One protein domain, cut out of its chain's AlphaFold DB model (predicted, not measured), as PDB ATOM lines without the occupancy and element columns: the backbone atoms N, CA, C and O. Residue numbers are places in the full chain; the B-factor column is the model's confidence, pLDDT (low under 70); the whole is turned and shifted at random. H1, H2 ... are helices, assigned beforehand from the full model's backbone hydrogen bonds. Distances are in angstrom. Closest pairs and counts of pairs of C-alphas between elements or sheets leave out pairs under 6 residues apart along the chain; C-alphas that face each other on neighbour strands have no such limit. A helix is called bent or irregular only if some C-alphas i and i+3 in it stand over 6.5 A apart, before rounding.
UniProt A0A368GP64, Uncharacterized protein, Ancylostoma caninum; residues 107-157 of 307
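This is residues 107 to 157 of the 307 residues of an uncharacterized protein of Ancylostoma caninum (UniProt A0A368GP64). A kinked helix, H1, leads into a loop and a second helix, H2, folding back across it at a slant, so that the two make a helical hairpin. After H2, residues 148 to 157 form a tail that folds back along H2 toward the end where that helix began. The printed part has 51 residues with two named helices, H1 then H2, and no named strand; the class is all helix. It is compact, with a radius of gyration of the C-alphas of 10.7 A, and elongated in outline, spanning 31 by 20 by 18 A.

H1, residues 109 to 125, has a kink of 60 degrees near residue 119. It is irregular: the C-alphas of Lys 115 and Ala 118 are 7.6 A apart, and its line is a rough one. A short link of 9 residues joins it to H2, residues 135 to 147. The two helices form a hairpin and touch, with 13 pairs of C-alphas within 8 A. Their closest C-alphas, those of Cys 124 and Cys 140, are 5.8 A apart. They run opposite ways at a steep tilt of 45 degrees, with their centres 9.4 A apart. In H2 every O i to N i+4 pair is within hydrogen-bond range; in H1 11 of 13 are.

H1 begins at C-alpha 109, at (26.744, 8.419, 22.924), and ends at C-alpha 125, at (7.491, 9.957, 27.446), 19.8 A away. H2 is 18.1 A from its first to its last C-alpha and ends at C-alpha 147, at (19.854, 6.848, 21.737).

The two C-alphas farthest apart are those of Ser 107 and Lys 131, at 33.1 A. The printed part has no cut. The mean pLDDT of the printed part is 77.0; residue 107, residues 127 to 133, residue 135 and residues 150 to 157 are under 70.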
ATOM      1  N   SER A 107      31.832  11.755  22.714       57.31
ATOM      2  CA  SER A 107      32.672  10.631  22.260       57.31
ATOM      3  C   SER A 107      32.130   9.292  22.740       57.31
ATOM      4  O   SER A 107      32.446   8.246  22.182       57.31
ATOM      5  N   ASP A 108      31.259   9.353  23.742       82.19
ATOM      6  CA  ASP A 108      30.384   8.282  24.127       82.19
ATOM      7  C   ASP A 108      28.905   8.713  24.063       82.19
ATOM      8  O   ASP A 108      28.375   9.372  24.964       82.19
ATOM      9  N   PHE A 109      28.204   8.295  23.003       84.00
ATOM     10  CA  PHE A 109      26.744   8.419  22.924       84.00
ATOM     11  C   PHE A 109      26.057   7.758  24.131       84.00
ATOM     12  O   PHE A 109      24.993   8.210  24.548       84.00
ATOM     13  N   SER A 110      26.677   6.742  24.747       87.12
ATOM     14  CA  SER A 110      26.174   6.112  25.971       87.12
ATOM     15  C   SER A 110      26.123   7.102  27.132       87.12
ATOM     16  O   SER A 110      25.123   7.155  27.848       87.12
ATOM     17  N   GLU A 111      27.152   7.936  27.302       87.81
ATOM     18  CA  GLU A 111      27.195   8.938  28.368       87.81
ATOM     19  C   GLU A 111      26.131  10.019  28.156       87.81
ATOM     20  O   GLU A 111      25.403  10.355  29.093       87.81
ATOM     21  N   TYR A 112      25.959  10.492  26.919       86.94
ATOM     22  CA  TYR A 112      24.887  11.426  26.559       86.94
ATOM     23  C   TYR A 112      23.502  10.847  26.874       86.94
ATOM     24  O   TYR A 112      22.689  11.481  27.558       86.94
ATOM     25  N   CYS A 113      23.245   9.617  26.427       93.62
ATOM     26  CA  CYS A 113      21.982   8.940  26.675       93.62
ATOM     27  C   CYS A 113      21.754   8.744  28.176       93.62
ATOM     28  O   CYS A 113      20.685   9.068  28.680       93.62
ATOM     29  N   MET A 114      22.758   8.314  28.942       92.44
ATOM     30  CA  MET A 114      22.630   8.189  30.399       92.44
ATOM     31  C   MET A 114      22.370   9.533  31.089       92.44
ATOM     32  O   MET A 114      21.491   9.601  31.951       92.44
ATOM     33  N   LYS A 115      23.081  10.599  30.696       90.69
ATOM     34  CA  LYS A 115      22.960  11.944  31.284       90.69
ATOM     35  C   LYS A 115      21.554  12.514  31.103       90.69
ATOM     36  O   LYS A 115      21.014  13.102  32.037       90.69
ATOM     37  N   TYR A 116      20.945  12.313  29.933       88.62
ATOM     38  CA  TYR A 116      19.653  12.920  29.594       88.62
ATOM     39  C   TYR A 116      18.460  11.955  29.621       88.62
ATOM     40  O   TYR A 116      17.333  12.393  29.389       88.62
ATOM     41  N   LYS A 117      18.651  10.683  30.003       93.19
ATOM     42  CA  LYS A 117      17.579   9.674  30.101       93.19
ATOM     43  C   LYS A 117      16.407  10.106  30.974       93.19
ATOM     44  O   LYS A 117      15.255   9.926  30.588       93.19
ATOM     45  N   ALA A 118      16.689  10.669  32.150       84.88
ATOM     46  CA  ALA A 118      15.644  11.116  33.070       84.88
ATOM     47  C   ALA A 118      14.821  12.267  32.468       84.88
ATOM     48  O   ALA A 118      13.595  12.259  32.552       84.88
ATOM     49  N   ASN A 119      15.493  13.203  31.793       85.06
ATOM     50  CA  ASN A 119      14.846  14.311  31.099       85.06
ATOM     51  C   ASN A 119      14.000  13.795  29.936       85.06
ATOM     52  O   ASN A 119      12.849  14.190  29.803       85.06
ATOM     53  N   PHE A 120      14.522  12.868  29.135       89.25
ATOM     54  CA  PHE A 120      13.763  12.266  28.047       89.25
ATOM     55  C   PHE A 120      12.498  11.561  28.552       89.25
ATOM     56  O   PHE A 120      11.401  11.901  28.123       89.25
ATOM     57  N   HIS A 121      12.603  10.670  29.539       87.12
ATOM     58  CA  HIS A 121      11.421  10.000  30.096       87.12
ATOM     59  C   HIS A 121      10.414  11.015  30.668       87.12
ATOM     60  O   HIS A 121       9.199  10.851  30.567       87.12
ATOM     61  N   HIS A 122      10.895  12.096  31.277       80.94
ATOM     62  CA  HIS A 122      10.022  13.076  31.907       80.94
ATOM     63  C   HIS A 122       9.326  14.007  30.903       80.94
ATOM     64  O   HIS A 122       8.117  14.216  30.992       80.94
ATOM     65  N   TYR A 123      10.072  14.554  29.947       81.94
ATOM     66  CA  TYR A 123       9.577  15.548  28.995       81.94
ATOM     67  C   TYR A 123       8.973  14.921  27.738       81.94
ATOM     68  O   TYR A 123       8.039  15.489  27.178       81.94
ATOM     69  N   CYS A 124       9.494  13.773  27.309       86.69
ATOM     70  CA  CYS A 124       9.179  13.151  26.027       86.69
ATOM     71  C   CYS A 124       8.232  11.946  26.181       86.69
ATOM     72  O   CYS A 124       7.329  11.801  25.366       86.69
ATOM     73  N   GLU A 125       8.382  11.118  27.224       84.00
ATOM     74  CA  GLU A 125       7.491   9.957  27.446       84.00
ATOM     75  C   GLU A 125       6.288  10.286  28.349       84.00
ATOM     76  O   GLU A 125       5.161   9.898  28.053       84.00
ATOM     77  N   ASN A 126       6.505  11.026  29.442       80.50
ATOM     78  CA  ASN A 126       5.443  11.391  30.392       80.50
ATOM     79  C   ASN A 126       4.775  12.740  30.077       80.50
ATOM     80  O   ASN A 126       3.737  13.074  30.654       80.50
ATOM     81  N   GLY A 127       5.406  13.547  29.222       68.56
ATOM     82  CA  GLY A 127       4.969  14.894  28.889       68.56
ATOM     83  C   GLY A 127       3.941  14.905  27.763       68.56
ATOM     84  O   GLY A 127       4.046  14.167  26.790       68.56
ATOM     85  N   ASN A 128       2.957  15.799  27.858       61.00
ATOM     86  CA  ASN A 128       2.094  16.133  26.729       61.00
ATOM     87  C   ASN A 128       2.877  17.101  25.824       61.00
ATOM     88  O   ASN A 128       2.717  18.319  25.939       61.00
ATOM     89  N   VAL A 129       3.812  16.556  25.032       60.72
ATOM     90  CA  VAL A 129       4.775  17.302  24.190       60.72
ATOM     91  C   VAL A 129       4.057  18.312  23.287       60.72
ATOM     92  O   VAL A 129       4.570  19.398  23.042       60.72
ATOM     93  N   ASP A 130       2.814  18.003  22.915       58.16
ATOM     94  CA  ASP A 130       1.915  18.841  22.118       58.16
ATOM     95  C   ASP A 130       1.601  20.207  22.756       58.16
ATOM     96  O   ASP A 130       1.171  21.129  22.069       58.16
ATOM     97  N   LYS A 131       1.807  20.367  24.072       57.75
ATOM     98  CA  LYS A 131       1.610  21.642  24.789       57.75
ATOM     99  C   LYS A 131       2.890  22.458  24.955       57.75
ATOM    100  O   LYS A 131       2.832  23.571  25.475       57.75
ATOM    101  N   LEU A 132       4.038  21.899  24.585       59.06
ATOM    102  CA  LEU A 132       5.349  22.518  24.748       59.06
ATOM    103  C   LEU A 132       5.847  22.950  23.365       59.06
ATOM    104  O   LEU A 132       6.650  22.269  22.733       59.06
ATOM    105  N   GLU A 133       5.336  24.087  22.885       61.62
ATOM    106  CA  GLU A 133       5.794  24.704  21.636       61.62
ATOM    107  C   GLU A 133       7.305  25.021  21.704       61.62
ATOM    108  O   GLU A 133       7.796  25.597  22.679       61.62
ATOM    109  N   GLY A 134       8.062  24.651  20.660       71.25
ATOM    110  CA  GLY A 134       9.466  25.047  20.473       71.25
ATOM    111  C   GLY A 134      10.523  23.959  20.730       71.25
ATOM    112  O   GLY A 134      10.625  22.988  19.984       71.25
ATOM    113  N   VAL A 135      11.382  24.180  21.733       69.31
ATOM    114  CA  VAL A 135      12.674  23.485  21.957       69.31
ATOM    115  C   VAL A 135      12.527  22.008  22.352       69.31
ATOM    116  O   VAL A 135      13.388  21.188  22.032       69.31
ATOM    117  N   LEU A 136      11.443  21.637  23.037       79.12
ATOM    118  CA  LEU A 136      11.247  20.267  23.524       79.12
ATOM    119  C   LEU A 136      11.072  19.230  22.402       79.12
ATOM    120  O   LEU A 136      11.751  18.207  22.454       79.12
ATOM    121  N   PRO A 137      10.235  19.473  21.373       82.50
ATOM    122  CA  PRO A 137      10.171  18.610  20.196       82.50
ATOM    123  C   PRO A 137      11.541  18.342  19.557       82.50
ATOM    124  O   PRO A 137      11.831  17.211  19.159       82.50
ATOM    125  N   GLN A 138      12.410  19.358  19.499       82.50
ATOM    126  CA  GLN A 138      13.773  19.207  18.987       82.50
ATOM    127  C   GLN A 138      14.625  18.335  19.916       82.50
ATOM    128  O   GLN A 138      15.235  17.381  19.439       82.50
ATOM    129  N   PHE A 139      14.597  18.586  21.230       86.38
ATOM    130  CA  PHE A 139      15.282  17.752  22.225       86.38
ATOM    131  C   PHE A 139      14.872  16.276  22.122       86.38
ATOM    132  O   PHE A 139      15.734  15.409  21.995       86.38
ATOM    133  N   CYS A 140      13.567  15.984  22.106       88.50
ATOM    134  CA  CYS A 140      13.065  14.611  22.034       88.50
ATOM    135  C   CYS A 140      13.479  13.915  20.729       88.50
ATOM    136  O   CYS A 140      13.869  12.749  20.745       88.50
ATOM    137  N   THR A 141      13.465  14.641  19.607       86.75
ATOM    138  CA  THR A 141      13.876  14.111  18.296       86.75
ATOM    139  C   THR A 141      15.372  13.807  18.242       86.75
ATOM    140  O   THR A 141      15.776  12.749  17.759       86.75
ATOM    141  N   VAL A 142      16.201  14.734  18.727       87.75
ATOM    142  CA  VAL A 142      17.662  14.591  18.750       87.75
ATOM    143  C   VAL A 142      18.049  13.445  19.680       87.75
ATOM    144  O   VAL A 142      18.757  12.529  19.264       87.75
ATOM    145  N   TYR A 143      17.517  13.429  20.903       90.81
ATOM    146  CA  TYR A 143      17.778  12.357  21.858       90.81
ATOM    147  C   TYR A 143      17.323  10.991  21.327       90.81
ATOM    148  O   TYR A 143      18.104  10.042  21.355       90.81
ATOM    149  N   GLY A 144      16.107  10.883  20.777       91.00
ATOM    150  CA  GLY A 144      15.595   9.623  20.228       91.00
ATOM    151  C   GLY A 144      16.480   9.063  19.111       91.00
ATOM    152  O   GLY A 144      16.797   7.874  19.113       91.00
ATOM    153  N   ARG A 145      16.978   9.934  18.222       88.62
ATOM    154  CA  ARG A 145      17.912   9.554  17.153       88.62
ATOM    155  C   ARG A 145      19.255   9.069  17.695       88.62
ATOM    156  O   ARG A 145      19.768   8.064  17.211       88.62
ATOM    157  N   HIS A 146      19.835   9.775  18.664       89.06
ATOM    158  CA  HIS A 146      21.155   9.429  19.199       89.06
ATOM    159  C   HIS A 146      21.132   8.209  20.124       89.06
ATOM    160  O   HIS A 146      22.137   7.509  20.221       89.06
ATOM    161  N   CYS A 147      19.995   7.927  20.761       93.31
ATOM    162  CA  CYS A 147      19.854   6.848  21.737       93.31
ATOM    163  C   CYS A 147      19.112   5.610  21.211       93.31
ATOM    164  O   CYS A 147      18.846   4.699  21.993       93.31
ATOM    165  N   GLY A 148      18.784   5.560  19.913       90.31
ATOM    166  CA  GLY A 148      18.142   4.402  19.279       90.31
ATOM    167  C   GLY A 148      16.709   4.145  19.755       90.31
ATOM    168  O   GLY A 148      16.312   2.994  19.915       90.31
ATOM    169  N   ILE A 149      15.947   5.206  20.035       86.62
ATOM    170  CA  ILE A 149      14.534   5.105  20.419       86.62
ATOM    171  C   ILE A 149      13.694   5.336  19.160       86.62
ATOM    172  O   ILE A 149      13.433   6.476  18.774       86.62
ATOM    173  N   ASP A 150      13.299   4.242  18.510       69.38
ATOM    174  CA  ASP A 150      12.627   4.261  17.202       69.38
ATOM    175  C   ASP A 150      11.140   4.669  17.255       69.38
ATOM    176  O   ASP A 150      10.552   4.992  16.222       69.38
ATOM    177  N   ASP A 151      10.532   4.711  18.444       68.00
ATOM    178  CA  ASP A 151       9.089   4.945  18.625       68.00
ATOM    179  C   ASP A 151       8.670   6.428  18.639       68.00
ATOM    180  O   ASP A 151       7.517   6.753  18.932       68.00
ATOM    181  N   PHE A 152       9.570   7.360  18.306       61.00
ATOM    182  CA  PHE A 152       9.226   8.782  18.343       61.00
ATOM    183  C   PHE A 152       8.484   9.245  17.079       61.00
ATOM    184  O   PHE A 152       8.974   9.032  15.961       61.00
ATOM    185  N   PRO A 153       7.330   9.937  17.207       54.81
ATOM    186  CA  PRO A 153       6.689  10.562  16.062       54.81
ATOM    187  C   PRO A 153       7.675  11.557  15.449       54.81
ATOM    188  O   PRO A 153       8.143  12.481  16.115       54.81
ATOM    189  N   LYS A 154       8.016  11.356  14.170       51.69
ATOM    190  CA  LYS A 154       8.813  12.329  13.416       51.69
ATOM    191  C   LYS A 154       8.111  13.681  13.555       51.69
ATOM    192  O   LYS A 154       6.923  13.730  13.222       51.69
ATOM    193  N   PRO A 155       8.788  14.740  14.040       44.94
ATOM    194  CA  PRO A 155       8.155  16.040  14.157       44.94
ATOM    195  C   PRO A 155       7.590  16.397  12.785       44.94
ATOM    196  O   PRO A 155       8.312  16.407  11.781       44.94
ATOM    197  N   GLY A 156       6.272  16.592  12.735       42.00
ATOM    198  CA  GLY A 156       5.627  17.144  11.556       42.00
ATOM    199  C   GLY A 156       6.252  18.503  11.221       42.00
ATOM    200  O   GLY A 156       6.905  19.104  12.080       42.00
ATOM    201  N   PRO A 157       6.094  18.998   9.983       38.44
ATOM    202  CA  PRO A 157       6.529  20.350   9.642       38.44
ATOM    203  C   PRO A 157       6.010  21.338  10.696       38.44
ATOM    204  O   PRO A 157       4.841  21.253  11.067       38.44
TER     205      PRO A 157